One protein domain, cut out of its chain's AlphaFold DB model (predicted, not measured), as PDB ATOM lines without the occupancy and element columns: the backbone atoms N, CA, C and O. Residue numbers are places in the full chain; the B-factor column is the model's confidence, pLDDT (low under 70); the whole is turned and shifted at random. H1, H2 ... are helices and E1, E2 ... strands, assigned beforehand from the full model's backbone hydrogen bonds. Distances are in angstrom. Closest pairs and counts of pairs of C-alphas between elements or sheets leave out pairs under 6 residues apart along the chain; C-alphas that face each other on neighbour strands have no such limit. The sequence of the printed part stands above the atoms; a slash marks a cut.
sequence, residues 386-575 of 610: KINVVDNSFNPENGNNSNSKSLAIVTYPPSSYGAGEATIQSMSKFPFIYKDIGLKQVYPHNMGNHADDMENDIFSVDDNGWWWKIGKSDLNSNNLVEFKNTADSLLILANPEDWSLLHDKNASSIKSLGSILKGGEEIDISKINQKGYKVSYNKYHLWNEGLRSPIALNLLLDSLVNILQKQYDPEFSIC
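Overview. This is residues 386 to 575 of the 610 residues of the protein "Putative ABC substrate-binding protein-iron" of Mycoplasma haemocanis (strain Illinois) (UniProt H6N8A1). A strongly twisted sheet of six strands runs through the domain as the inner of three layers, with the long helix H6 and short H5 over one face and H3 and H4 over the other. H2 grazes the sheet, H1 is off it, and long loops make up much of the rest. The printed part has 190 residues, 83 of them, under half, in named elements of mixed class, in the order E1 E2 H1 E3 E4 H2 E5 H3 H4 E6 H5 H6. The mixed sheet runs E3 E4 E2 E1 E5 E6. The whole is compact and rounded, with a radius of gyration of the C-alphas of 16.1 A and spans of 46 by 37 by 36 A.

Along the chain. The strands are E3, residues 459 to 462; E4, 465 to 471, 17.4 A long; E2, 422 to 425; E1, 407 to 411, 12.9 A, beginning at C-alpha (41.571, -7.829, -25.620); E5, 489 to 494, 16.5 A; and E6, 535 to 539, 14.0 A. The helices are H1, residues 431 to 437; H2, 477 to 481; H3, 496 to 502; H4, 508 to 516, 14.1 A; H5, 540 to 544; and H6, 550 to 568, 27.1 A, ending at C-alpha (32.081, -5.998, -18.066).

Arrangement. E1 and E5 are parallel at 16 degrees, with N 410 and O 491 2.8 A apart, within hydrogen-bond range. E5 and E6 are parallel at 27 degrees, with N 536 and O 490 at 2.9 A. The hairpin E1 and E2 is antiparallel at 145 degrees, with N 425 and O 409 at 2.8 A. E4 and E2 are antiparallel, with N 422 and O 471 at 2.7 A, and so are E3 and E4, a hairpin, with N 465 and O 462 at 2.9 A. E5, H3 H4, E6 form a strand-helix-strand unit, parallel neighbour strands joined through helices; E2, H1, E3 and E4, H2, E5 are split units, with other strands between; the three crossovers are right-handed. H6 lies over E5 and E6 at a height over the sheet of 9.2 A, slantwise to the strands; the closest C-alphas of H6 and E6 are those of Ile 563 and Ser 536, 6.8 A apart. H4, on the opposite face, lies over E1 at 8.1 A, along the strands. H5 touches H6, which touches it with residues 552 to 556 alone; the closest C-alphas of the two are those of Trp 543 and Leu 556, 6.5 A apart. H2 touches H4, closest at the C-alphas of Leu 480 and Ile 516, 7.1 A. Each O i to N i+4 pair is within hydrogen-bond range in H2, H3, H5 and H6, against 1 of 3 in H1 and 2 of 5 in H4, where O i to N i+3 gives 1 of 4 and 6 of 6.

Size, cuts and confidence. The two C-alphas farthest apart, of Asp 452 and Ser 573, are 50.7 A apart, while the first and last printed ones are 6.2 A apart. The printed part has no cut. The links H1 to E3 and H4 to E6 are long. The mean pLDDT of the printed part is 84.2; 26 residues are under 70, among them 413 to 420 and 448 to 456.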
ATOM      1  N   LYS A 386      25.426  -9.754 -25.828       93.44
ATOM      2  CA  LYS A 386      24.425  -9.292 -24.862       93.44
ATOM      3  C   LYS A 386      25.015  -8.381 -23.780       93.44
ATOM      4  O   LYS A 386      24.350  -7.426 -23.391       93.44
ATOM      5  N   ILE A 387      26.232  -8.657 -23.310       94.69
ATOM      6  CA  ILE A 387      26.920  -7.812 -22.320       94.69
ATOM      7  C   ILE A 387      27.771  -6.690 -22.945       94.69
ATOM      8  O   ILE A 387      28.576  -6.069 -22.258       94.69
ATOM      9  N   ASN A 388      27.586  -6.404 -24.240       94.88
ATOM     10  CA  ASN A 388      28.262  -5.339 -24.997       94.88
ATOM     11  C   ASN A 388      29.801  -5.439 -25.010       94.88
ATOM     12  O   ASN A 388      30.509  -4.432 -25.114       94.88
ATOM     13  N   VAL A 389      30.328  -6.659 -24.903       97.44
ATOM     14  CA  VAL A 389      31.757  -6.961 -25.068       97.44
ATOM     15  C   VAL A 389      32.087  -7.192 -26.541       97.44
ATOM     16  O   VAL A 389      33.118  -6.731 -27.030       97.44
ATOM     17  N   VAL A 390      31.200  -7.879 -27.256       97.56
ATOM     18  CA  VAL A 390      31.281  -8.090 -28.706       97.56
ATOM     19  C   VAL A 390      30.239  -7.208 -29.393       97.56
ATOM     20  O   VAL A 390      29.147  -7.007 -28.869       97.56
ATOM     21  N   ASP A 391      30.569  -6.676 -30.568       95.94
ATOM     22  CA  ASP A 391      29.649  -5.918 -31.411       95.94
ATOM     23  C   ASP A 391      28.383  -6.747 -31.708       95.94
ATOM     24  O   ASP A 391      28.454  -7.873 -32.210       95.94
ATOM     25  N   ASN A 392      27.210  -6.181 -31.412       93.75
ATOM     26  CA  ASN A 392      25.913  -6.828 -31.632       93.75
ATOM     27  C   ASN A 392      25.664  -7.193 -33.105       93.75
ATOM     28  O   ASN A 392      24.880  -8.095 -33.389       93.75
ATOM     29  N   SER A 393      26.325  -6.505 -34.038       93.19
ATOM     30  CA  SER A 393      26.254  -6.777 -35.477       93.19
ATOM     31  C   SER A 393      27.316  -7.761 -35.974       93.19
ATOM     32  O   SER A 393      27.287  -8.158 -37.142       93.19
ATOM     33  N   PHE A 394      28.252  -8.177 -35.111       92.75
ATOM     34  CA  PHE A 394      29.308  -9.101 -35.500       92.75
ATOM     35  C   PHE A 394      28.736 -10.467 -35.900       92.75
ATOM     36  O   PHE A 394      28.053 -11.145 -35.129       92.75
ATOM     37  N   ASN A 395      29.106 -10.907 -37.099       87.94
ATOM     38  CA  ASN A 395      28.941 -12.272 -37.580       87.94
ATOM     39  C   ASN A 395      30.315 -12.734 -38.105       87.94
ATOM     40  O   ASN A 395      30.908 -11.994 -38.902       87.94
ATOM     41  N   PRO A 396      30.807 -13.929 -37.712       85.00
ATOM     42  CA  PRO A 396      32.039 -14.502 -38.245       85.00
ATOM     43  C   PRO A 396      32.144 -14.442 -39.767       85.00
ATOM     44  O   PRO A 396      33.233 -14.204 -40.261       85.00
ATOM     45  N   GLU A 397      31.045 -14.595 -40.512       79.88
ATOM     46  CA  GLU A 397      31.026 -14.577 -41.984       79.88
ATOM     47  C   GLU A 397      31.404 -13.217 -42.595       79.88
ATOM     48  O   GLU A 397      31.995 -13.162 -43.674       79.88
ATOM     49  N   ASN A 398      31.089 -12.120 -41.898       76.38
ATOM     50  CA  ASN A 398      31.320 -10.748 -42.364       76.38
ATOM     51  C   ASN A 398      32.548 -10.098 -41.707       76.38
ATOM     52  O   ASN A 398      33.087  -9.116 -42.221       76.38
ATOM     53  N   GLY A 399      32.973 -10.614 -40.550       76.50
ATOM     54  CA  GLY A 399      34.229 -10.254 -39.895       76.50
ATOM     55  C   GLY A 399      34.352  -8.793 -39.440       76.50
ATOM     56  O   GLY A 399      35.464  -8.340 -39.201       76.50
ATOM     57  N   ASN A 400      33.268  -8.015 -39.348       83.69
ATOM     58  CA  ASN A 400      33.331  -6.632 -38.861       83.69
ATOM     59  C   ASN A 400      33.093  -6.581 -37.349       83.69
ATOM     60  O   ASN A 400      31.960  -6.709 -36.897       83.69
ATOM     61  N   ASN A 401      34.161  -6.373 -36.582       90.75
ATOM     62  CA  ASN A 401      34.144  -6.273 -35.122       90.75
ATOM     63  C   ASN A 401      34.511  -4.866 -34.624       90.75
ATOM     64  O   ASN A 401      35.053  -4.712 -33.532       90.75
ATOM     65  N   SER A 402      34.268  -3.829 -35.431       88.88
ATOM     66  CA  SER A 402      34.749  -2.465 -35.170       88.88
ATOM     67  C   SER A 402      34.365  -1.915 -33.792       88.88
ATOM     68  O   SER A 402      35.197  -1.227 -33.189       88.88
ATOM     69  N   ASN A 403      33.176  -2.258 -33.276       94.25
ATOM     70  CA  ASN A 403      32.689  -1.797 -31.969       94.25
ATOM     71  C   ASN A 403      32.913  -2.791 -30.817       94.25
ATOM     72  O   ASN A 403      32.555  -2.485 -29.680       94.25
ATOM     73  N   SER A 404      33.502  -3.962 -31.074       97.38
ATOM     74  CA  SER A 404      33.855  -4.903 -30.007       97.38
ATOM     75  C   SER A 404      34.965  -4.336 -29.120       97.38
ATOM     76  O   SER A 404      35.784  -3.517 -29.553       97.38
ATOM     77  N   LYS A 405      35.042  -4.816 -27.879       98.00
ATOM     78  CA  LYS A 405      36.161  -4.533 -26.976       98.00
ATOM     79  C   LYS A 405      37.449  -5.162 -27.503       98.00
ATOM     80  O   LYS A 405      37.429  -6.264 -28.061       98.00
ATOM     81  N   SER A 406      38.569  -4.465 -27.330       97.44
ATOM     82  CA  SER A 406      39.891  -5.023 -27.593       97.44
ATOM     83  C   SER A 406      40.439  -5.770 -26.383       97.44
ATOM     84  O   SER A 406      40.442  -5.252 -25.266       97.44
ATOM     85  N   LEU A 407      40.917  -6.989 -26.617       97.81
ATOM     86  CA  LEU A 407      41.571  -7.829 -25.620       97.81
ATOM     87  C   LEU A 407      43.049  -7.969 -25.991       97.81
ATOM     88  O   LEU A 407      43.367  -8.436 -27.081       97.81
ATOM     89  N   ALA A 408      43.936  -7.573 -25.081       96.50
ATOM     90  CA  ALA A 408      45.353  -7.905 -25.148       96.50
ATOM     91  C   ALA A 408      45.622  -9.129 -24.267       96.50
ATOM     92  O   ALA A 408      45.280  -9.126 -23.083       96.50
ATOM     93  N   ILE A 409      46.238 -10.164 -24.837       95.06
ATOM     94  CA  ILE A 409      46.687 -11.349 -24.102       95.06
ATOM     95  C   ILE A 409      48.210 -11.290 -24.043       95.06
ATOM     96  O   ILE A 409      48.875 -11.506 -25.052       95.06
ATOM     97  N   VAL A 410      48.748 -10.967 -22.872       92.19
ATOM     98  CA  VAL A 410      50.186 -10.878 -22.624       92.19
ATOM     99  C   VAL A 410      50.667 -12.185 -22.021       92.19
ATOM    100  O   VAL A 410      50.200 -12.576 -20.954       92.19
ATOM    101  N   THR A 411      51.612 -12.852 -22.673       87.69
ATOM    102  CA  THR A 411      52.265 -14.049 -22.138       87.69
ATOM    103  C   THR A 411      53.647 -13.718 -21.622       87.69
ATOM    104  O   THR A 411      54.477 -13.206 -22.371       87.69
ATOM    105  N   TYR A 412      53.899 -14.083 -20.370       82.62
ATOM    106  CA  TYR A 412      55.236 -14.189 -19.811       82.62
ATOM    107  C   TYR A 412      55.687 -15.643 -19.936       82.62
ATOM    108  O   TYR A 412      55.052 -16.521 -19.336       82.62
ATOM    109  N   PRO A 413      56.728 -15.926 -20.736       69.19
ATOM    110  CA  PRO A 413      57.235 -17.280 -20.857       69.19
ATOM    111  C   PRO A 413      57.807 -17.719 -19.506       69.19
ATOM    112  O   PRO A 413      58.441 -16.907 -18.825       69.19
ATOM    113  N   PRO A 414      57.611 -18.982 -19.098       68.25
ATOM    114  CA  PRO A 414      58.084 -19.390 -17.790       68.25
ATOM    115  C   PRO A 414      59.606 -19.380 -17.701       68.25
ATOM    116  O   PRO A 414      60.289 -19.915 -18.581       68.25
ATOM    117  N   SER A 415      60.142 -18.830 -16.612       66.12
ATOM    118  CA  SER A 415      61.591 -18.742 -16.378       66.12
ATOM    119  C   SER A 415      62.287 -20.110 -16.434       66.12
ATOM    120  O   SER A 415      63.407 -20.214 -16.938       66.12
ATOM    121  N   SER A 416      61.585 -21.178 -16.036       54.59
ATOM    122  CA  SER A 416      62.034 -22.576 -16.110       54.59
ATOM    123  C   SER A 416      62.359 -23.074 -17.527       54.59
ATOM    124  O   SER A 416      63.063 -24.072 -17.678       54.59
ATOM    125  N   TYR A 417      61.842 -22.415 -18.570       52.53
ATOM    126  CA  TYR A 417      62.115 -22.763 -19.969       52.53
ATOM    127  C   TYR A 417      63.277 -21.971 -20.588       52.53
ATOM    128  O   TYR A 417      63.656 -22.271 -21.714       52.53
ATOM    129  N   GLY A 418      63.900 -21.047 -19.843       51.19
ATOM    130  CA  GLY A 418      65.022 -20.227 -20.308       51.19
ATOM    131  C   GLY A 418      64.560 -18.895 -20.903       51.19
ATOM    132  O   GLY A 418      64.312 -18.816 -22.096       51.19
ATOM    133  N   ALA A 419      64.434 -17.875 -20.043       54.75
ATOM    134  CA  ALA A 419      64.259 -16.437 -20.328       54.75
ATOM    135  C   ALA A 419      63.871 -16.047 -21.778       54.75
ATOM    136  O   ALA A 419      64.657 -15.424 -22.494       54.75
ATOM    137  N   GLY A 420      62.653 -16.405 -22.197       65.12
ATOM    138  CA  GLY A 420      62.088 -15.989 -23.482       65.12
ATOM    139  C   GLY A 420      61.588 -14.539 -23.480       65.12
ATOM    140  O   GLY A 420      61.563 -13.865 -22.449       65.12
ATOM    141  N   GLU A 421      61.141 -14.070 -24.642       76.12
ATOM    142  CA  GLU A 421      60.460 -12.778 -24.779       76.12
ATOM    143  C   GLU A 421      59.028 -12.861 -24.226       76.12
ATOM    144  O   GLU A 421      58.287 -13.800 -24.522       76.12
ATOM    145  N   ALA A 422      58.612 -11.861 -23.454       83.12
ATOM    146  CA  ALA A 422      57.207 -11.590 -23.201       83.12
ATOM    147  C   ALA A 422      56.558 -11.037 -24.473       83.12
ATOM    148  O   ALA A 422      57.149 -10.249 -25.224       83.12
ATOM    149  N   THR A 423      55.322 -11.454 -24.732       87.25
ATOM    150  CA  THR A 423      54.670 -11.196 -26.021       87.25
ATOM    151  C   THR A 423      53.193 -10.869 -25.867       87.25
ATOM    152  O   THR A 423      52.542 -11.280 -24.907       87.25
ATOM    153  N   ILE A 424      52.651 -10.128 -26.836       90.88
ATOM    154  CA  ILE A 424      51.209  -9.962 -27.023       90.88
ATOM    155  C   ILE A 424      50.740 -10.969 -28.071       90.88
ATOM    156  O   ILE A 424      51.028 -10.823 -29.260       90.88
ATOM    157  N   GLN A 425      49.983 -11.962 -27.618       87.56
ATOM    158  CA  GLN A 425      49.441 -13.033 -28.444       87.56
ATOM    159  C   GLN A 425      48.343 -12.521 -29.378       87.56
ATOM    160  O   GLN A 425      47.524 -11.674 -29.007       87.56
ATOM    161  N   SER A 426      48.300 -13.071 -30.587       84.94
ATOM    162  CA  SER A 426      47.391 -12.621 -31.638       84.94
ATOM    163  C   SER A 426      46.324 -13.662 -31.994       84.94
ATOM    164  O   SER A 426      46.189 -14.709 -31.351       84.94
ATOM    165  N   MET A 427      45.536 -13.372 -33.035       81.25
ATOM    166  CA  MET A 427      44.591 -14.330 -33.604       81.25
ATOM    167  C   MET A 427      45.235 -15.556 -34.237       81.25
ATOM    168  O   MET A 427      44.517 -16.518 -34.479       81.25
ATOM    169  N   SER A 428      46.549 -15.523 -34.455       75.25
ATOM    170  CA  SER A 428      47.347 -16.673 -34.863       75.25
ATOM    171  C   SER A 428      47.155 -17.835 -33.884       75.25
ATOM    172  O   SER A 428      46.806 -18.934 -34.284       75.25
ATOM    173  N   LYS A 429      47.252 -17.559 -32.577       78.00
ATOM    174  CA  LYS A 429      47.137 -18.536 -31.491       78.00
ATOM    175  C   LYS A 429      45.708 -18.737 -31.005       78.00
ATOM    176  O   LYS A 429      45.310 -19.853 -30.657       78.00
ATOM    177  N   PHE A 430      44.933 -17.656 -30.970       82.69
ATOM    178  CA  PHE A 430      43.576 -17.640 -30.424       82.69
ATOM    179  C   PHE A 430      42.528 -17.195 -31.460       82.69
ATOM    180  O   PHE A 430      41.785 -16.237 -31.213       82.69
ATOM    181  N   PRO A 431      42.409 -17.869 -32.620       80.94
ATOM    182  CA  PRO A 431      41.483 -17.448 -33.672       80.94
ATOM    183  C   PRO A 431      40.031 -17.453 -33.188       80.94
ATOM    184  O   PRO A 431      39.271 -16.542 -33.517       80.94
ATOM    185  N   PHE A 432      39.659 -18.393 -32.315       84.62
ATOM    186  CA  PHE A 432      38.311 -18.469 -31.753       84.62
ATOM    187  C   PHE A 432      37.904 -17.208 -30.980       84.62
ATOM    188  O   PHE A 432      36.732 -16.852 -30.983       84.62
ATOM    189  N   ILE A 433      38.851 -16.492 -30.363       91.38
ATOM    190  CA  ILE A 433      38.590 -15.254 -29.611       91.38
ATOM    191  C   ILE A 433      38.239 -14.107 -30.564       91.38
ATOM    192  O   ILE A 433      37.279 -13.364 -30.341       91.38
ATOM    193  N   TYR A 434      39.002 -13.960 -31.644       89.12
ATOM    194  CA  TYR A 434      38.910 -12.777 -32.498       89.12
ATOM    195  C   TYR A 434      38.041 -12.995 -33.740       89.12
ATOM    196  O   TYR A 434      37.271 -12.111 -34.104       89.12
ATOM    197  N   LYS A 435      38.129 -14.168 -34.374       84.88
ATOM    198  CA  LYS A 435      37.431 -14.508 -35.623       84.88
ATOM    199  C   LYS A 435      36.075 -15.162 -35.394       84.88
ATOM    200  O   LYS A 435      35.134 -14.850 -36.115       84.88
ATOM    201  N   ASP A 436      35.961 -16.039 -34.400       87.31
ATOM    202  CA  ASP A 436      34.716 -16.787 -34.181       87.31
ATOM    203  C   ASP A 436      33.842 -16.169 -33.080       87.31
ATOM    204  O   ASP A 436      32.615 -16.177 -33.197       87.31
ATOM    205  N   ILE A 437      34.445 -15.593 -32.034       93.75
ATOM    206  CA  ILE A 437      33.740 -14.853 -30.977       93.75
ATOM    207  C   ILE A 437      33.543 -13.384 -31.355       93.75
ATOM    208  O   ILE A 437      32.443 -12.867 -31.180       93.75
ATOM    209  N   GLY A 438      34.572 -12.727 -31.898       93.31
ATOM    210  CA  GLY A 438      34.469 -11.363 -32.425       93.31
ATOM    211  C   GLY A 438      35.069 -10.261 -31.560       93.31
ATOM    212  O   GLY A 438      34.708  -9.099 -31.741       93.31
ATOM    213  N   LEU A 439      35.970 -10.571 -30.626       96.31
ATOM    214  CA  LEU A 439      36.763  -9.543 -29.935       96.31
ATOM    215  C   LEU A 439      37.750  -8.870 -30.899       96.31
ATOM    216  O   LEU A 439      38.119  -9.439 -31.928       96.31
ATOM    217  N   LYS A 440      38.214  -7.661 -30.567       95.19
ATOM    218  CA  LYS A 440      39.295  -7.005 -31.322       95.19
ATOM    219  C   LYS A 440      40.650  -7.429 -30.768       95.19
ATOM    220  O   LYS A 440      40.878  -7.342 -29.564       95.19
ATOM    221  N   GLN A 441      41.561  -7.832 -31.645       92.81
ATOM    222  CA  GLN A 441      42.971  -7.933 -31.270       92.81
ATOM    223  C   GLN A 441      43.616  -6.544 -31.255       92.81
ATOM    224  O   GLN A 441      43.123  -5.611 -31.902       92.81
ATOM    225  N   VAL A 442      44.706  -6.411 -30.508       93.81
ATOM    226  CA  VAL A 442      45.507  -5.184 -30.457       93.81
ATOM    227  C   VAL A 442      46.624  -5.220 -31.499       93.81
ATOM    228  O   VAL A 442      47.081  -6.286 -31.909       93.81
ATOM    229  N   TYR A 443      47.054  -4.039 -31.933       92.31
ATOM    230  CA  TYR A 443      48.103  -3.861 -32.932       92.31
ATOM    231  C   TYR A 443      49.021  -2.721 -32.502       92.31
ATOM    232  O   TYR A 443      48.529  -1.803 -31.837       92.31
ATOM    233  N   PRO A 444      50.300  -2.744 -32.907       92.06
ATOM    234  CA  PRO A 444      51.168  -1.597 -32.720       92.06
ATOM    235  C   PRO A 444      50.662  -0.423 -33.571       92.06
ATOM    236  O   PRO A 444      50.100  -0.630 -34.654       92.06
ATOM    237  N   HIS A 445      50.857   0.807 -33.099       89.50
ATOM    238  CA  HIS A 445      50.495   2.022 -33.835       89.50
ATOM    239  C   HIS A 445      51.241   2.107 -35.166       89.50
ATOM    240  O   HIS A 445      50.638   2.427 -36.192       89.50
ATOM    241  N   ASN A 446      52.524   1.741 -35.174       84.62
ATOM    242  CA  ASN A 446      53.329   1.660 -36.383       84.62
ATOM    243  C   ASN A 446      53.457   0.198 -36.835       84.62
ATOM    244  O   ASN A 446      54.202  -0.572 -36.248       84.62
ATOM    245  N   MET A 447      52.767  -0.208 -37.907       79.75
ATOM    246  CA  MET A 447      52.944  -1.555 -38.498       79.75
ATOM    247  C   MET A 447      53.867  -1.575 -39.727       79.75
ATOM    248  O   MET A 447      54.323  -2.646 -40.124       79.75
ATOM    249  N   GLY A 448      54.107  -0.418 -40.356       67.62
ATOM    250  CA  GLY A 448      54.767  -0.315 -41.667       67.62
ATOM    251  C   GLY A 448      56.284  -0.094 -41.654       67.62
ATOM    252  O   GLY A 448      56.925  -0.405 -42.651       67.62
ATOM    253  N   ASN A 449      56.855   0.401 -40.551       58.12
ATOM    254  CA  ASN A 449      58.276   0.744 -40.425       58.12
ATOM    255  C   ASN A 449      58.894  -0.055 -39.280       58.12
ATOM    256  O   ASN A 449      58.823   0.402 -38.148       58.12
ATOM    257  N   HIS A 450      59.489  -1.214 -39.558       55.53
ATOM    258  CA  HIS A 450      60.351  -1.907 -38.593       55.53
ATOM    259  C   HIS A 450      61.554  -2.508 -39.314       55.53
ATOM    260  O   HIS A 450      61.484  -2.713 -40.525       55.53
ATOM    261  N   ALA A 451      62.642  -2.670 -38.560       51.22
ATOM    262  CA  ALA A 451      64.014  -2.855 -39.026       51.22
ATOM    263  C   ALA A 451      64.178  -3.916 -40.128       51.22
ATOM    264  O   ALA A 451      63.485  -4.929 -40.139       51.22
ATOM    265  N   ASP A 452      65.171  -3.714 -41.003       51.72
ATOM    266  CA  ASP A 452      65.649  -4.746 -41.939       51.72
ATOM    267  C   ASP A 452      66.247  -5.972 -41.203       51.72
ATOM    268  O   ASP A 452      66.528  -6.994 -41.822       51.72
ATOM    269  N   ASP A 453      66.411  -5.877 -39.879       58.12
ATOM    270  CA  ASP A 453      66.917  -6.907 -38.976       58.12
ATOM    271  C   ASP A 453      65.793  -7.500 -38.098       58.12
ATOM    272  O   ASP A 453      65.136  -6.798 -37.321       58.12
ATOM    273  N   MET A 454      65.601  -8.819 -38.206       60.81
ATOM    274  CA  MET A 454      64.579  -9.599 -37.498       60.81
ATOM    275  C   MET A 454      64.773  -9.652 -35.974       60.81
ATOM    276  O   MET A 454      63.796  -9.861 -35.243       60.81
ATOM    277  N   GLU A 455      65.998  -9.481 -35.467       62.38
ATOM    278  CA  GLU A 455      66.258  -9.534 -34.022       62.38
ATOM    279  C   GLU A 455      65.578  -8.351 -33.312       62.38
ATOM    280  O   GLU A 455      64.921  -8.522 -32.280       62.38
ATOM    281  N   ASN A 456      65.615  -7.185 -33.964       66.12
ATOM    282  CA  ASN A 456      65.076  -5.919 -33.481       66.12
ATOM    283  C   ASN A 456      63.618  -5.636 -33.909       66.12
ATOM    284  O   ASN A 456      63.028  -4.672 -33.417       66.12
ATOM    285  N   ASP A 457      63.009  -6.444 -34.791       75.75
ATOM    286  CA  ASP A 457      61.589  -6.282 -35.153       75.75
ATOM    287  C   ASP A 457      60.679  -6.682 -33.975       75.75
ATOM    288  O   ASP A 457      60.882  -7.697 -33.294       75.75
ATOM    289  N   ILE A 458      59.648  -5.862 -33.756       83.81
ATOM    290  CA  ILE A 458      58.565  -6.109 -32.806       83.81
ATOM    291  C   ILE A 458      57.685  -7.276 -33.262       83.81
ATOM    292  O   ILE A 458      57.088  -7.951 -32.430       83.81
ATOM    293  N   PHE A 459      57.592  -7.530 -34.568       83.62
ATOM    294  CA  PHE A 459      56.890  -8.681 -35.127       83.62
ATOM    295  C   PHE A 459      57.746  -9.947 -35.022       83.62
ATOM    296  O   PHE A 459      58.942  -9.925 -35.303       83.62
ATOM    297  N   SER A 460      57.135 -11.064 -34.636       76.62
ATOM    298  CA  SER A 460      57.834 -12.340 -34.488       76.62
ATOM    299  C   SER A 460      56.895 -13.521 -34.701       76.62
ATOM    300  O   SER A 460      55.673 -13.360 -34.630       76.62
ATOM    301  N   VAL A 461      57.480 -14.682 -34.995       71.00
ATOM    302  CA  VAL A 461      56.794 -15.940 -35.300       71.00
ATOM    303  C   VAL A 461      57.550 -17.108 -34.618       71.00
ATOM    304  O   VAL A 461      58.774 -17.070 -34.519       71.00
ATOM    305  N   ASP A 462      56.812 -18.072 -34.066       61.69
ATOM    306  CA  ASP A 462      57.194 -19.282 -33.277       61.69
ATOM    307  C   ASP A 462      56.082 -20.364 -33.303       61.69
ATOM    308  O   ASP A 462      55.027 -20.198 -33.928       61.69
ATOM    309  N   ASP A 463      56.304 -21.475 -32.587       54.78
ATOM    310  CA  ASP A 463      55.448 -22.664 -32.512       54.78
ATOM    311  C   ASP A 463      54.053 -22.429 -31.900       54.78
ATOM    312  O   ASP A 463      53.338 -23.375 -31.564       54.78
ATOM    313  N   ASN A 464      53.607 -21.186 -31.822       54.09
ATOM    314  CA  ASN A 464      52.272 -20.786 -31.437       54.09
ATOM    315  C   ASN A 464      51.616 -19.786 -32.406       54.09
ATOM    316  O   ASN A 464      50.466 -19.406 -32.171       54.09
ATOM    317  N   GLY A 465      52.314 -19.355 -33.461       68.81
ATOM    318  CA  GLY A 465      51.835 -18.431 -34.491       68.81
ATOM    319  C   GLY A 465      52.705 -17.192 -34.636       68.81
ATOM    320  O   GLY A 465      53.918 -17.273 -34.523       68.81
ATOM    321  N   TRP A 466      52.101 -16.033 -34.906       76.94
ATOM    322  CA  TRP A 466      52.768 -14.728 -34.803       76.94
ATOM    323  C   TRP A 466      52.282 -13.914 -33.596       76.94
ATOM    324  O   TRP A 466      51.126 -14.025 -33.174       76.94
ATOM    325  N   TRP A 467      53.137 -13.034 -33.081       81.62
ATOM    326  CA  TRP A 467      52.844 -12.073 -32.003       81.62
ATOM    327  C   TRP A 467      53.716 -10.835 -32.130       81.62
ATOM    328  O   TRP A 467      54.545 -10.683 -33.031       81.62
ATOM    329  N   TRP A 468      53.531  -9.962 -31.149       87.19
ATOM    330  CA  TRP A 468      54.339  -8.789 -30.930       87.19
ATOM    331  C   TRP A 468      55.235  -8.971 -29.702       87.19
ATOM    332  O   TRP A 468      54.730  -9.221 -28.605       87.19
ATOM    333  N   LYS A 469      56.554  -8.845 -29.874       86.31
ATOM    334  CA  LYS A 469      57.540  -8.839 -28.787       86.31
ATOM    335  C   LYS A 469      57.356  -7.583 -27.942       86.31
ATOM    336  O   LYS A 469      57.396  -6.472 -28.465       86.31
ATOM    337  N   ILE A 470      57.244  -7.735 -26.629       85.94
ATOM    338  CA  ILE A 470      57.203  -6.603 -25.690       85.94
ATOM    339  C   ILE A 470      58.374  -6.617 -24.701       85.94
ATOM    340  O   ILE A 470      58.351  -5.876 -23.724       85.94
ATOM    341  N   GLY A 471      59.420  -7.397 -24.991       78.56
ATOM    342  CA  GLY A 471      60.680  -7.475 -24.248       78.56
ATOM    343  C   GLY A 471      60.771  -8.687 -23.323       78.56
ATOM    344  O   GLY A 471      59.823  -9.448 -23.201       78.56
ATOM    345  N   LYS A 472      61.914  -8.850 -22.648       74.62
ATOM    346  CA  LYS A 472      62.202  -9.967 -21.725       74.62
ATOM    347  C   LYS A 472      61.595  -9.723 -20.329       74.62
ATOM    348  O   LYS A 472      60.509  -9.165 -20.209       74.62
ATOM    349  N   SER A 473      62.295 -10.110 -19.261       65.44
ATOM    350  CA  SER A 473      61.834  -9.996 -17.867       65.44
ATOM    351  C   SER A 473      61.416  -8.579 -17.456       65.44
ATOM    352  O   SER A 473      60.397  -8.416 -16.789       65.44
ATOM    353  N   ASP A 474      62.155  -7.558 -17.894       66.88
ATOM    354  CA  ASP A 474      61.904  -6.160 -17.510       66.88
ATOM    355  C   ASP A 474      60.932  -5.429 -18.446       66.88
ATOM    356  O   ASP A 474      60.571  -4.282 -18.183       66.88
ATOM    357  N   LEU A 475      60.471  -6.109 -19.505       77.62
ATOM    358  CA  LEU A 475      59.785  -5.533 -20.661       77.62
ATOM    359  C   LEU A 475      60.610  -4.446 -21.377       77.62
ATOM    360  O   LEU A 475      61.463  -3.764 -20.818       77.62
ATOM    361  N   ASN A 476      60.355  -4.264 -22.667       79.31
ATOM    362  CA  ASN A 476      60.986  -3.233 -23.476       79.31
ATOM    363  C   ASN A 476      60.024  -2.046 -23.593       79.31
ATOM    364  O   ASN A 476      59.000  -2.123 -24.275       79.31
ATOM    365  N   SER A 477      60.365  -0.938 -22.934       78.25
ATOM    366  CA  SER A 477      59.553   0.282 -22.930       78.25
ATOM    367  C   SER A 477      59.311   0.844 -24.334       78.25
ATOM    368  O   SER A 477      58.215   1.339 -24.593       78.25
ATOM    369  N   ASN A 478      60.268   0.708 -25.259       82.56
ATOM    370  CA  ASN A 478      60.107   1.162 -26.642       82.56
ATOM    371  C   ASN A 478      59.025   0.352 -27.366       82.56
ATOM    372  O   ASN A 478      58.171   0.927 -28.038       82.56
ATOM    373  N   ASN A 479      58.997  -0.967 -27.163       87.44
ATOM    374  CA  ASN A 479      57.986  -1.829 -27.775       87.44
ATOM    375  C   ASN A 479      56.605  -1.619 -27.139       87.44
ATOM    376  O   ASN A 479      55.597  -1.627 -27.838       87.44
ATOM    377  N   LEU A 480      56.529  -1.399 -25.823       87.50
ATOM    378  CA  LEU A 480      55.255  -1.154 -25.133       87.50
ATOM    379  C   LEU A 480      54.568   0.141 -25.585       87.50
ATOM    380  O   LEU A 480      53.339   0.182 -25.676       87.50
ATOM    381  N   VAL A 481      55.340   1.188 -25.904       88.38
ATOM    382  CA  VAL A 481      54.802   2.468 -26.401       88.38
ATOM    383  C   VAL A 481      54.002   2.285 -27.693       88.38
ATOM    384  O   VAL A 481      52.977   2.947 -27.868       88.38
ATOM    385  N   GLU A 482      54.393   1.339 -28.548       90.88
ATOM    386  CA  GLU A 482      53.658   1.010 -29.773       90.88
ATOM    387  C   GLU A 482      52.242   0.483 -29.495       90.88
ATOM    388  O   GLU A 482      51.365   0.626 -30.339       90.88
ATOM    389  N   PHE A 483      51.969  -0.051 -28.302       93.38
ATOM    390  CA  PHE A 483      50.652  -0.568 -27.912       93.38
ATOM    391  C   PHE A 483      49.859   0.372 -27.008       93.38
ATOM    392  O   PHE A 483      48.796  -0.008 -26.503       93.38
ATOM    393  N   LYS A 484      50.335   1.601 -26.792       93.44
ATOM    394  CA  LYS A 484      49.718   2.529 -25.844       93.44
ATOM    395  C   LYS A 484      48.239   2.775 -26.163       93.44
ATOM    396  O   LYS A 484      47.908   3.157 -27.282       93.44
ATOM    397  N   ASN A 485      47.350   2.645 -25.176       94.38
ATOM    398  CA  ASN A 485      45.902   2.857 -25.329       94.38
ATOM    399  C   ASN A 485      45.228   1.995 -26.423       94.38
ATOM    400  O   ASN A 485      44.286   2.444 -27.081       94.38
ATOM    401  N   THR A 486      45.687   0.764 -26.646       95.06
ATOM    402  CA  THR A 486      45.110  -0.124 -27.673       95.06
ATOM    403  C   THR A 486      44.088  -1.117 -27.113       95.06
ATOM    404  O   THR A 486      43.177  -1.517 -27.846       95.06
ATOM    405  N   ALA A 487      44.166  -1.479 -25.827       96.94
ATOM    406  CA  ALA A 487      43.334  -2.513 -25.203       96.94
ATOM    407  C   ALA A 487      42.204  -1.948 -24.324       96.94
ATOM    408  O   ALA A 487      42.415  -1.015 -23.554       96.94
ATOM    409  N   ASP A 488      41.012  -2.545 -24.381       97.50
ATOM    410  CA  ASP A 488      39.959  -2.337 -23.374       97.50
ATOM    411  C   ASP A 488      40.141  -3.275 -22.164       97.50
ATOM    412  O   ASP A 488      39.807  -2.904 -21.041       97.50
ATOM    413  N   SER A 489      40.686  -4.477 -22.392       96.94
ATOM    414  CA  SER A 489      40.998  -5.482 -21.368       96.94
ATOM    415  C   SER A 489      42.394  -6.063 -21.560       96.94
ATOM    416  O   SER A 489      42.832  -6.287 -22.691       96.94
ATOM    417  N   LEU A 490      43.046  -6.383 -20.444       96.44
ATOM    418  CA  LEU A 490      44.343  -7.043 -20.396       96.44
ATOM    419  C   LEU A 490      44.231  -8.388 -19.664       96.44
ATOM    420  O   LEU A 490      43.772  -8.455 -18.523       96.44
ATOM    421  N   LEU A 491      44.686  -9.456 -20.316       96.75
ATOM    422  CA  LEU A 491      44.868 -10.777 -19.725       96.75
ATOM    423  C   LEU A 491      46.361 -11.093 -19.654       96.75
ATOM    424  O   LEU A 491      47.016 -11.191 -20.684       96.75
ATOM    425  N   ILE A 492      46.877 -11.274 -18.443       93.88
ATOM    426  CA  ILE A 492      48.261 -11.665 -18.185       93.88
ATOM    427  C   ILE A 492      48.311 -13.178 -17.970       93.88
ATOM    428  O   ILE A 492      47.608 -13.721 -17.117       93.88
ATOM    429  N   LEU A 493      49.156 -13.855 -18.735       91.50
ATOM    430  CA  LEU A 493      49.393 -15.288 -18.662       91.50
ATOM    431  C   LEU A 493      50.807 -15.532 -18.151       91.50
ATOM    432  O   LEU A 493      51.776 -15.182 -18.820       91.50
ATOM    433  N   ALA A 494      50.917 -16.139 -16.974       87.00
ATOM    434  CA  ALA A 494      52.196 -16.504 -16.370       87.00
ATOM    435  C   ALA A 494      52.033 -17.784 -15.543       87.00
ATOM    436  O   ALA A 494      50.931 -18.099 -15.072       87.00
ATOM    437  N   ASN A 495      53.110 -18.543 -15.354       84.12
ATOM    438  CA  ASN A 495      53.077 -19.630 -14.380       84.12
ATOM    439  C   ASN A 495      52.973 -19.074 -12.953       84.12
ATOM    440  O   ASN A 495      53.345 -17.926 -12.734       84.12
ATOM    441  N   PRO A 496      52.460 -19.849 -11.978       85.25
ATOM    442  CA  PRO A 496      52.291 -19.363 -10.607       85.25
ATOM    443  C   PRO A 496      53.578 -18.802  -9.984       85.25
ATOM    444  O   PRO A 496      53.530 -17.791  -9.289       85.25
ATOM    445  N   GLU A 497      54.721 -19.426 -10.276       82.06
ATOM    446  CA  GLU A 497      56.038 -18.981  -9.810       82.06
ATOM    447  C   GLU A 497      56.413 -17.620 -10.411       82.06
ATOM    448  O   GLU A 497      56.672 -16.677  -9.668       82.06
ATOM    449  N   ASP A 498      56.340 -17.462 -11.735       80.69
ATOM    450  CA  ASP A 498      56.640 -16.182 -12.392       80.69
ATOM    451  C   ASP A 498      55.621 -15.098 -12.011       80.69
ATOM    452  O   ASP A 498      55.972 -13.938 -11.801       80.69
ATOM    453  N   TRP A 499      54.351 -15.475 -11.850       86.00
ATOM    454  CA  TRP A 499      53.311 -14.575 -11.367       86.00
ATOM    455  C   TRP A 499      53.616 -14.055  -9.967       86.00
ATOM    456  O   TRP A 499      53.403 -12.876  -9.710       86.00
ATOM    457  N   SER A 500      54.147 -14.893  -9.072       81.56
ATOM    458  CA  SER A 500      54.518 -14.461  -7.720       81.56
ATOM    459  C   SER A 500      55.594 -13.369  -7.722       81.56
ATOM    460  O   SER A 500      55.562 -12.490  -6.866       81.56
ATOM    461  N   LEU A 501      56.486 -13.379  -8.719       75.88
ATOM    462  CA  LEU A 501      57.507 -12.349  -8.918       75.88
ATOM    463  C   LEU A 501      56.918 -11.079  -9.549       75.88
ATOM    464  O   LEU A 501      57.265  -9.968  -9.158       75.88
ATOM    465  N   LEU A 502      56.003 -11.236 -10.508       75.69
ATOM    466  CA  LEU A 502      55.337 -10.115 -11.177       75.69
ATOM    467  C   LEU A 502      54.331  -9.397 -10.259       75.69
ATOM    468  O   LEU A 502      54.148  -8.192 -10.383       75.69
ATOM    469  N   HIS A 503      53.690 -10.116  -9.332       72.56
ATOM    470  CA  HIS A 503      52.661  -9.606  -8.411       72.56
ATOM    471  C   HIS A 503      53.230  -8.775  -7.244       72.56
ATOM    472  O   HIS A 503      52.479  -8.316  -6.382       72.56
ATOM    473  N   ASP A 504      54.539  -8.510  -7.211       72.69
ATOM    474  CA  ASP A 504      55.102  -7.535  -6.278       72.69
ATOM    475  C   ASP A 504      54.580  -6.121  -6.611       72.69
ATOM    476  O   ASP A 504      54.647  -5.654  -7.746       72.69
ATOM    477  N   LYS A 505      54.088  -5.392  -5.599       63.12
ATOM    478  CA  LYS A 505      53.611  -3.998  -5.714       63.12
ATOM    479  C   LYS A 505      54.657  -3.040  -6.296       63.12
ATOM    480  O   LYS A 505      54.290  -1.980  -6.814       63.12
ATOM    481  N   ASN A 506      55.933  -3.401  -6.207       66.19
ATOM    482  CA  ASN A 506      57.052  -2.629  -6.734       66.19
ATOM    483  C   ASN A 506      57.502  -3.072  -8.135       66.19
ATOM    484  O   ASN A 506      58.396  -2.440  -8.694       66.19
ATOM    485  N   ALA A 507      56.893  -4.107  -8.723       71.00
ATOM    486  CA  ALA A 507      57.253  -4.586 -10.051       71.00
ATOM    487  C   ALA A 507      56.942  -3.523 -11.122       71.00
ATOM    488  O   ALA A 507      55.784  -3.228 -11.439       71.00
ATOM    489  N   SER A 508      57.992  -2.946 -11.705       75.81
ATOM    490  CA  SER A 508      57.900  -1.976 -12.803       75.81
ATOM    491  C   SER A 508      57.285  -2.586 -14.066       75.81
ATOM    492  O   SER A 508      56.616  -1.883 -14.825       75.81
ATOM    493  N   SER A 509      57.458  -3.894 -14.267       75.81
ATOM    494  CA  SER A 509      56.965  -4.641 -15.423       75.81
ATOM    495  C   SER A 509      55.434  -4.625 -15.513       75.81
ATOM    496  O   SER A 509      54.898  -4.153 -16.516       75.81
ATOM    497  N   ILE A 510      54.703  -5.027 -14.460       79.62
ATOM    498  CA  ILE A 510      53.228  -4.973 -14.465       79.62
ATOM    499  C   ILE A 510      52.734  -3.535 -14.640       79.62
ATOM    500  O   ILE A 510      51.842  -3.288 -15.448       79.62
ATOM    501  N   LYS A 511      53.320  -2.567 -13.929       81.50
ATOM    502  CA  LYS A 511      52.900  -1.162 -14.055       81.50
ATOM    503  C   LYS A 511      53.043  -0.649 -15.488       81.50
ATOM    504  O   LYS A 511      52.156   0.044 -15.982       81.50
ATOM    505  N   SER A 512      54.109  -1.053 -16.176       84.00
ATOM    506  CA  SER A 512      54.364  -0.676 -17.570       84.00
ATOM    507  C   SER A 512      53.314  -1.233 -18.538       84.00
ATOM    508  O   SER A 512      52.965  -0.553 -19.507       84.00
ATOM    509  N   LEU A 513      52.725  -2.403 -18.253       89.31
ATOM    510  CA  LEU A 513      51.614  -2.948 -19.048       89.31
ATOM    511  C   LEU A 513      50.341  -2.097 -18.970       89.31
ATOM    512  O   LEU A 513      49.536  -2.131 -19.901       89.31
ATOM    513  N   GLY A 514      50.166  -1.296 -17.913       88.88
ATOM    514  CA  GLY A 514      49.039  -0.366 -17.789       88.88
ATOM    515  C   GLY A 514      48.950   0.623 -18.951       88.88
ATOM    516  O   GLY A 514      47.858   1.004 -19.366       88.88
ATOM    517  N   SER A 515      50.090   0.952 -19.570       90.62
ATOM    518  CA  SER A 515      50.138   1.819 -20.752       90.62
ATOM    519  C   SER A 515      49.360   1.266 -21.954       90.62
ATOM    520  O   SER A 515      48.859   2.053 -22.759       90.62
ATOM    521  N   ILE A 516      49.207  -0.060 -22.063       94.00
ATOM    522  CA  ILE A 516      48.468  -0.726 -23.147       94.00
ATOM    523  C   ILE A 516      46.960  -0.456 -23.029       94.00
ATOM    524  O   ILE A 516      46.261  -0.357 -24.044       94.00
ATOM    525  N   LEU A 517      46.443  -0.311 -21.805       95.00
ATOM    526  CA  LEU A 517      45.024  -0.078 -21.549       95.00
ATOM    527  C   LEU A 517      44.604   1.327 -21.985       95.00
ATOM    528  O   LEU A 517      45.278   2.321 -21.712       95.00
ATOM    529  N   LYS A 518      43.439   1.429 -22.625       93.69
ATOM    530  CA  LYS A 518      42.809   2.711 -22.949       93.69
ATOM    531  C   LYS A 518      42.554   3.510 -21.676       93.69
ATOM    532  O   LYS A 518      41.841   3.054 -20.783       93.69
ATOM    533  N   GLY A 519      43.100   4.722 -21.650       84.06
ATOM    534  CA  GLY A 519      43.051   5.623 -20.501       84.06
ATOM    535  C   GLY A 519      44.380   5.713 -19.750       84.06
ATOM    536  O   GLY A 519      44.510   6.590 -18.904       84.06
ATOM    537  N   GLY A 520      45.371   4.874 -20.084       69.00
ATOM    538  CA  GLY A 520      46.699   4.896 -19.462       69.00
ATOM    539  C   GLY A 520      46.656   4.650 -17.954       69.00
ATOM    540  O   GLY A 520      47.371   5.314 -17.208       69.00
ATOM    541  N   GLU A 521      45.772   3.755 -17.511       76.56
ATOM    542  CA  GLU A 521      45.543   3.461 -16.095       76.56
ATOM    543  C   GLU A 521      46.769   2.768 -15.474       76.56
ATOM    544  O   GLU A 521      47.319   1.825 -16.046       76.56
ATOM    545  N   GLU A 522      47.186   3.202 -14.280       84.38
ATOM    546  CA  GLU A 522      48.152   2.442 -13.481       84.38
ATOM    547  C   GLU A 522      47.495   1.135 -13.015       84.38
ATOM    548  O   GLU A 522      46.361   1.129 -12.521       84.38
ATOM    549  N   ILE A 523      48.200   0.012 -13.181       89.19
ATOM    550  CA  ILE A 523      47.678  -1.286 -12.751       89.19
ATOM    551  C   ILE A 523      47.744  -1.391 -11.222       89.19
ATOM    552  O   ILE A 523      48.817  -1.456 -10.626       89.19
ATOM    553  N   ASP A 524      46.573  -1.473 -10.595       89.06
ATOM    554  CA  ASP A 524      46.398  -1.811  -9.191       89.06
ATOM    555  C   ASP A 524      46.436  -3.334  -9.040       89.06
ATOM    556  O   ASP A 524      45.449  -4.047  -9.242       89.06
ATOM    557  N   ILE A 525      47.612  -3.828  -8.667       87.75
ATOM    558  CA  ILE A 525      47.912  -5.253  -8.511       87.75
ATOM    559  C   ILE A 525      46.949  -5.954  -7.536       87.75
ATOM    560  O   ILE A 525      46.638  -7.136  -7.706       87.75
ATOM    561  N   SER A 526      46.417  -5.230  -6.543       88.19
ATOM    562  CA  SER A 526      45.464  -5.791  -5.577       88.19
ATOM    563  C   SER A 526      44.088  -6.076  -6.183       88.19
ATOM    564  O   SER A 526      43.359  -6.921  -5.663       88.19
ATOM    565  N   LYS A 527      43.747  -5.411  -7.295       91.81
ATOM    566  CA  LYS A 527      42.458  -5.528  -7.989       91.81
ATOM    567  C   LYS A 527      42.460  -6.522  -9.142       91.81
ATOM    568  O   LYS A 527      41.399  -6.796  -9.699       91.81
ATOM    569  N   ILE A 528      43.608  -7.089  -9.502       92.38
ATOM    570  CA  ILE A 528      43.691  -8.094 -10.567       92.38
ATOM    571  C   ILE A 528      42.744  -9.262 -10.249       92.38
ATOM    572  O   ILE A 528      42.686  -9.731  -9.114       92.38
ATOM    573  N   ASN A 529      41.980  -9.707 -11.254       92.88
ATOM    574  CA  ASN A 529      40.900 -10.707 -11.147       92.88
ATOM    575  C   ASN A 529      39.654 -10.290 -10.335       92.88
ATOM    576  O   ASN A 529      38.723 -11.098 -10.199       92.88
ATOM    577  N   GLN A 530      39.591  -9.061  -9.808       94.25
ATOM    578  CA  GLN A 530      38.400  -8.553  -9.126       94.25
ATOM    579  C   GLN A 530      37.317  -8.102 -10.116       94.25
ATOM    580  O   GLN A 530      37.570  -7.769 -11.275       94.25
ATOM    581  N   LYS A 531      36.074  -8.092  -9.631       93.62
ATOM    582  CA  LYS A 531      34.899  -7.619 -10.368       93.62
ATOM    583  C   LYS A 531      35.078  -6.166 -10.825       93.62
ATOM    584  O   LYS A 531      35.498  -5.319 -10.045       93.62
ATOM    585  N   GLY A 532      34.728  -5.883 -12.077       92.81
ATOM    586  CA  GLY A 532      34.805  -4.556 -12.690       92.81
ATOM    587  C   GLY A 532      36.220  -4.078 -13.036       92.81
ATOM    588  O   GLY A 532      36.364  -2.968 -13.545       92.81
ATOM    589  N   TYR A 533      37.266  -4.875 -12.779       95.44
ATOM    590  CA  TYR A 533      38.645  -4.474 -13.045       95.44
ATOM    591  C   TYR A 533      39.180  -5.050 -14.357       95.44
ATOM    592  O   TYR A 533      39.174  -6.259 -14.560       95.44
ATOM    593  N   LYS A 534      39.695  -4.193 -15.245       94.81
ATOM    594  CA  LYS A 534      40.059  -4.522 -16.641       94.81
ATOM    595  C   LYS A 534      41.265  -5.459 -16.801       94.81
ATOM    596  O   LYS A 534      41.568  -5.861 -17.924       94.81
ATOM    597  N   VAL A 535      41.949  -5.808 -15.712       95.25
ATOM    598  CA  VAL A 535      43.144  -6.661 -15.725       95.25
ATOM    599  C   VAL A 535      42.855  -7.986 -15.038       95.25
ATOM    600  O   VAL A 535      42.429  -8.027 -13.882       95.25
ATOM    601  N   SER A 536      43.135  -9.071 -15.751       95.69
ATOM    602  CA  SER A 536      43.022 -10.434 -15.239       95.69
ATOM    603  C   SER A 536      44.345 -11.180 -15.366       95.69
ATOM    604  O   SER A 536      45.136 -10.911 -16.265       95.69
ATOM    605  N   TYR A 537      44.555 -12.145 -14.480       94.00
ATOM    606  CA  TYR A 537      45.655 -13.099 -14.502       94.00
ATOM    607  C   TYR A 537      45.116 -14.514 -14.701       94.00
ATOM    608  O   TYR A 537      44.103 -14.885 -14.099       94.00
ATOM    609  N   ASN A 538      45.826 -15.322 -15.487       93.31
ATOM    610  CA  ASN A 538      45.597 -16.757 -15.557       93.31
ATOM    611  C   ASN A 538      46.895 -17.562 -15.704       93.31
ATOM    612  O   ASN A 538      47.940 -17.042 -16.095       93.31
ATOM    613  N   LYS A 539      46.807 -18.863 -15.415       89.25
ATOM    614  CA  LYS A 539      47.924 -19.799 -15.521       89.25
ATOM    615  C   LYS A 539      48.301 -19.998 -16.991       89.25
ATOM    616  O   LYS A 539      47.470 -20.415 -17.802       89.25
ATOM    617  N   TYR A 540      49.573 -19.764 -17.308       85.88
ATOM    618  CA  TYR A 540      50.126 -19.916 -18.659       85.88
ATOM    619  C   TYR A 540      49.841 -21.300 -19.259       85.88
ATOM    620  O   TYR A 540      49.353 -21.390 -20.379       85.88
ATOM    621  N   HIS A 541      50.051 -22.383 -18.502       82.44
ATOM    622  CA  HIS A 541      49.902 -23.747 -19.018       82.44
ATOM    623  C   HIS A 541      48.508 -24.075 -19.587       82.44
ATOM    624  O   HIS A 541      48.433 -24.742 -20.616       82.44
ATOM    625  N   LEU A 542      47.409 -23.581 -19.000       87.50
ATOM    626  CA  LEU A 542      46.067 -23.796 -19.565       87.50
ATOM    627  C   LEU A 542      45.916 -23.106 -20.929       87.50
ATOM    628  O   LEU A 542      45.367 -23.679 -21.867       87.50
ATOM    629  N   TRP A 543      46.410 -21.873 -21.027       86.44
ATOM    630  CA  TRP A 543      46.286 -21.028 -22.214       86.44
ATOM    631  C   TRP A 543      47.359 -21.290 -23.275       86.44
ATOM    632  O   TRP A 543      47.241 -20.769 -24.377       86.44
ATOM    633  N   ASN A 544      48.394 -22.072 -22.959       78.19
ATOM    634  CA  ASN A 544      49.478 -22.423 -23.875       78.19
ATOM    635  C   ASN A 544      49.413 -23.891 -24.299       78.19
ATOM    636  O   ASN A 544      49.286 -24.191 -25.478       78.19
ATOM    637  N   GLU A 545      49.448 -24.801 -23.326       73.38
ATOM    638  CA  GLU A 545      49.527 -26.248 -23.556       73.38
ATOM    639  C   GLU A 545      48.151 -26.892 -23.624       73.38
ATOM    640  O   GLU A 545      47.896 -27.755 -24.462       73.38
ATOM    641  N   GLY A 546      47.223 -26.407 -22.795       75.06
ATOM    642  CA  GLY A 546      45.839 -26.874 -22.781       75.06
ATOM    643  C   GLY A 546      45.110 -26.671 -24.114       75.06
ATOM    644  O   GLY A 546      44.164 -27.383 -24.443       75.06
ATOM    645  N   LEU A 547      45.613 -25.757 -24.937       75.50
ATOM    646  CA  LEU A 547      45.195 -25.534 -26.312       75.50
ATOM    647  C   LEU A 547      45.316 -26.750 -27.232       75.50
ATOM    648  O   LEU A 547      44.817 -26.653 -28.341       75.50
ATOM    649  N   ARG A 548      45.953 -27.846 -26.794       74.50
ATOM    650  CA  ARG A 548      46.176 -29.097 -27.541       74.50
ATOM    651  C   ARG A 548      45.189 -30.215 -27.161       74.50
ATOM    652  O   ARG A 548      45.294 -31.331 -27.663       74.50
ATOM    653  N   SER A 549      44.221 -29.927 -26.287       85.19
ATOM    654  CA  SER A 549      43.276 -30.907 -25.742       85.19
ATOM    655  C   SER A 549      41.837 -30.378 -25.724       85.19
ATOM    656  O   SER A 549      41.600 -29.283 -25.211       85.19
ATOM    657  N   PRO A 550      40.834 -31.153 -26.185       91.94
ATOM    658  CA  PRO A 550      39.424 -30.783 -26.060       91.94
ATOM    659  C   PRO A 550      38.977 -30.506 -24.615       91.94
ATOM    660  O   PRO A 550      38.136 -29.631 -24.398       91.94
ATOM    661  N   ILE A 551      39.537 -31.211 -23.622       94.00
ATOM    662  CA  ILE A 551      39.233 -30.983 -22.197       94.00
ATOM    663  C   ILE A 551      39.707 -29.590 -21.782       94.00
ATOM    664  O   ILE A 551      38.929 -28.778 -21.277       94.00
ATOM    665  N   ALA A 552      40.982 -29.297 -22.018       91.69
ATOM    666  CA  ALA A 552      41.582 -28.053 -21.565       91.69
ATOM    667  C   ALA A 552      41.108 -26.841 -22.377       91.69
ATOM    668  O   ALA A 552      40.902 -25.774 -21.807       91.69
ATOM    669  N   LEU A 553      40.778 -27.011 -23.656       92.00
ATOM    670  CA  LEU A 553      40.086 -25.986 -24.432       92.00
ATOM    671  C   LEU A 553      38.732 -25.605 -23.811       92.00
ATOM    672  O   LEU A 553      38.386 -24.425 -23.747       92.00
ATOM    673  N   ASN A 554      37.972 -26.577 -23.300       95.38
ATOM    674  CA  ASN A 554      36.725 -26.274 -22.606       95.38
ATOM    675  C   ASN A 554      36.953 -25.518 -21.280       95.38
ATOM    676  O   ASN A 554      36.173 -24.618 -20.956       95.38
ATOM    677  N   LEU A 555      38.020 -25.833 -20.543       95.62
ATOM    678  CA  LEU A 555      38.429 -25.091 -19.341       95.62
ATOM    679  C   LEU A 555      38.893 -23.663 -19.676       95.62
ATOM    680  O   LEU A 555      38.564 -22.711 -18.970       95.62
ATOM    681  N   LEU A 556      39.603 -23.482 -20.789       94.69
ATOM    682  CA  LEU A 556      39.996 -22.165 -21.278       94.69
ATOM    683  C   LEU A 556      38.766 -21.323 -21.614       94.69
ATOM    684  O   LEU A 556      38.668 -20.178 -21.178       94.69
ATOM    685  N   LEU A 557      37.798 -21.886 -22.339       95.62
ATOM    686  CA  LEU A 557      36.557 -21.186 -22.672       95.62
ATOM    687  C   LEU A 557      35.746 -20.813 -21.418       95.62
ATOM    688  O   LEU A 557      35.187 -19.718 -21.382       95.62
ATOM    689  N   ASP A 558      35.731 -21.653 -20.371       96.19
ATOM    690  CA  ASP A 558      35.154 -21.272 -19.068       96.19
ATOM    691  C   ASP A 558      35.846 -20.023 -18.522       96.19
ATOM    692  O   ASP A 558      35.198 -19.057 -18.108       96.19
ATOM    693  N   SER A 559      37.178 -20.048 -18.529       96.00
ATOM    694  CA  SER A 559      37.996 -18.957 -18.033       96.00
ATOM    695  C   SER A 559      37.754 -17.666 -18.812       96.00
ATOM    696  O   SER A 559      37.620 -16.613 -18.192       96.00
ATOM    697  N   LEU A 560      37.697 -17.724 -20.145       97.00
ATOM    698  CA  LEU A 560      37.462 -16.564 -21.006       97.00
ATOM    699  C   LEU A 560      36.123 -15.895 -20.677       97.00
ATOM    700  O   LEU A 560      36.075 -14.686 -20.448       97.00
ATOM    701  N   VAL A 561      35.045 -16.685 -20.613       97.25
ATOM    702  CA  VAL A 561      33.701 -16.178 -20.299       97.25
ATOM    703  C   VAL A 561      33.671 -15.569 -18.902       97.25
ATOM    704  O   VAL A 561      33.159 -14.467 -18.729       97.25
ATOM    705  N   ASN A 562      34.251 -16.248 -17.911       96.25
ATOM    706  CA  ASN A 562      34.311 -15.768 -16.532       96.25
ATOM    707  C   ASN A 562      35.095 -14.456 -16.393       96.25
ATOM    708  O   ASN A 562      34.652 -13.551 -15.691       96.25
ATOM    709  N   ILE A 563      36.241 -14.340 -17.069       97.31
ATOM    710  CA  ILE A 563      37.058 -13.119 -17.077       97.31
ATOM    711  C   ILE A 563      36.243 -11.952 -17.638       97.31
ATOM    712  O   ILE A 563      36.069 -10.940 -16.962       97.31
ATOM    713  N   LEU A 564      35.685 -12.105 -18.840       97.81
ATOM    714  CA  LEU A 564      34.967 -11.020 -19.508       97.81
ATOM    715  C   LEU A 564      33.652 -10.677 -18.796       97.81
ATOM    716  O   LEU A 564      33.306  -9.503 -18.688       97.81
ATOM    717  N   GLN A 565      32.953 -11.670 -18.240       95.62
ATOM    718  CA  GLN A 565      31.775 -11.435 -17.403       95.62
ATOM    719  C   GLN A 565      32.130 -10.592 -16.176       95.62
ATOM    720  O   GLN A 565      31.480  -9.581 -15.931       95.62
ATOM    721  N   LYS A 566      33.176 -10.954 -15.422       95.25
ATOM    722  CA  LYS A 566      33.585 -10.190 -14.234       95.25
ATOM    723  C   LYS A 566      34.001  -8.767 -14.570       95.25
ATOM    724  O   LYS A 566      33.750  -7.870 -13.773       95.25
ATOM    725  N   GLN A 567      34.647  -8.564 -15.713       95.88
ATOM    726  CA  GLN A 567      35.130  -7.255 -16.139       95.88
ATOM    727  C   GLN A 567      34.003  -6.321 -16.577       95.88
ATOM    728  O   GLN A 567      34.012  -5.149 -16.210       95.88
ATOM    729  N   TYR A 568      33.045  -6.835 -17.350       95.50
ATOM    730  CA  TYR A 568      32.081  -5.998 -18.066       95.50
ATOM    731  C   TYR A 568      30.645  -6.113 -17.557       95.50
ATOM    732  O   TYR A 568      29.869  -5.191 -17.776       95.50
ATOM    733  N   ASP A 569      30.289  -7.186 -16.853       93.62
ATOM    734  CA  ASP A 569      28.970  -7.345 -16.235       93.62
ATOM    735  C   ASP A 569      29.056  -8.031 -14.855       93.62
ATOM    736  O   ASP A 569      28.469  -9.100 -14.648       93.62
ATOM    737  N   PRO A 570      29.804  -7.455 -13.891       90.94
ATOM    738  CA  PRO A 570      30.155  -8.104 -12.620       90.94
ATOM    739  C   PRO A 570      28.961  -8.543 -11.765       90.94
ATOM    740  O   PRO A 570      29.077  -9.498 -10.992       90.94
ATOM    741  N   GLU A 571      27.827  -7.858 -11.916       88.75
ATOM    742  CA  GLU A 571      26.586  -8.111 -11.178       88.75
ATOM    743  C   GLU A 571      25.482  -8.721 -12.057       88.75
ATOM    744  O   GLU A 571      24.333  -8.819 -11.629       88.75
ATOM    745  N   PHE A 572      25.811  -9.148 -13.286       88.44
ATOM    746  CA  PHE A 572      24.841  -9.663 -14.264       88.44
ATOM    747  C   PHE A 572      23.659  -8.706 -14.503       88.44
ATOM    748  O   PHE A 572      22.501  -9.113 -14.639       88.44
ATOM    749  N   SER A 573      23.965  -7.415 -14.479       82.81
ATOM    750  CA  SER A 573      23.022  -6.309 -14.566       82.81
ATOM    751  C   SER A 573      22.643  -5.986 -16.011       82.81
ATOM    752  O   SER A 573      21.487  -5.665 -16.279       82.81
ATOM    753  N   ILE A 574      23.581  -6.126 -16.955       80.50
ATOM    754  CA  ILE A 574      23.391  -5.712 -18.354       80.50
ATOM    755  C   ILE A 574      22.388  -6.622 -19.063       80.50
ATOM    756  O   ILE A 574      21.564  -6.177 -19.862       80.50
ATOM    757  N   CYS A 575      22.429  -7.915 -18.763       71.50
ATOM    758  CA  CYS A 575      21.564  -8.903 -19.393       71.50
ATOM    759  C   CYS A 575      20.251  -9.190 -18.639       71.50
ATOM    760  O   CYS A 575      19.408  -9.917 -19.168       71.50
TER     761      CYS A 575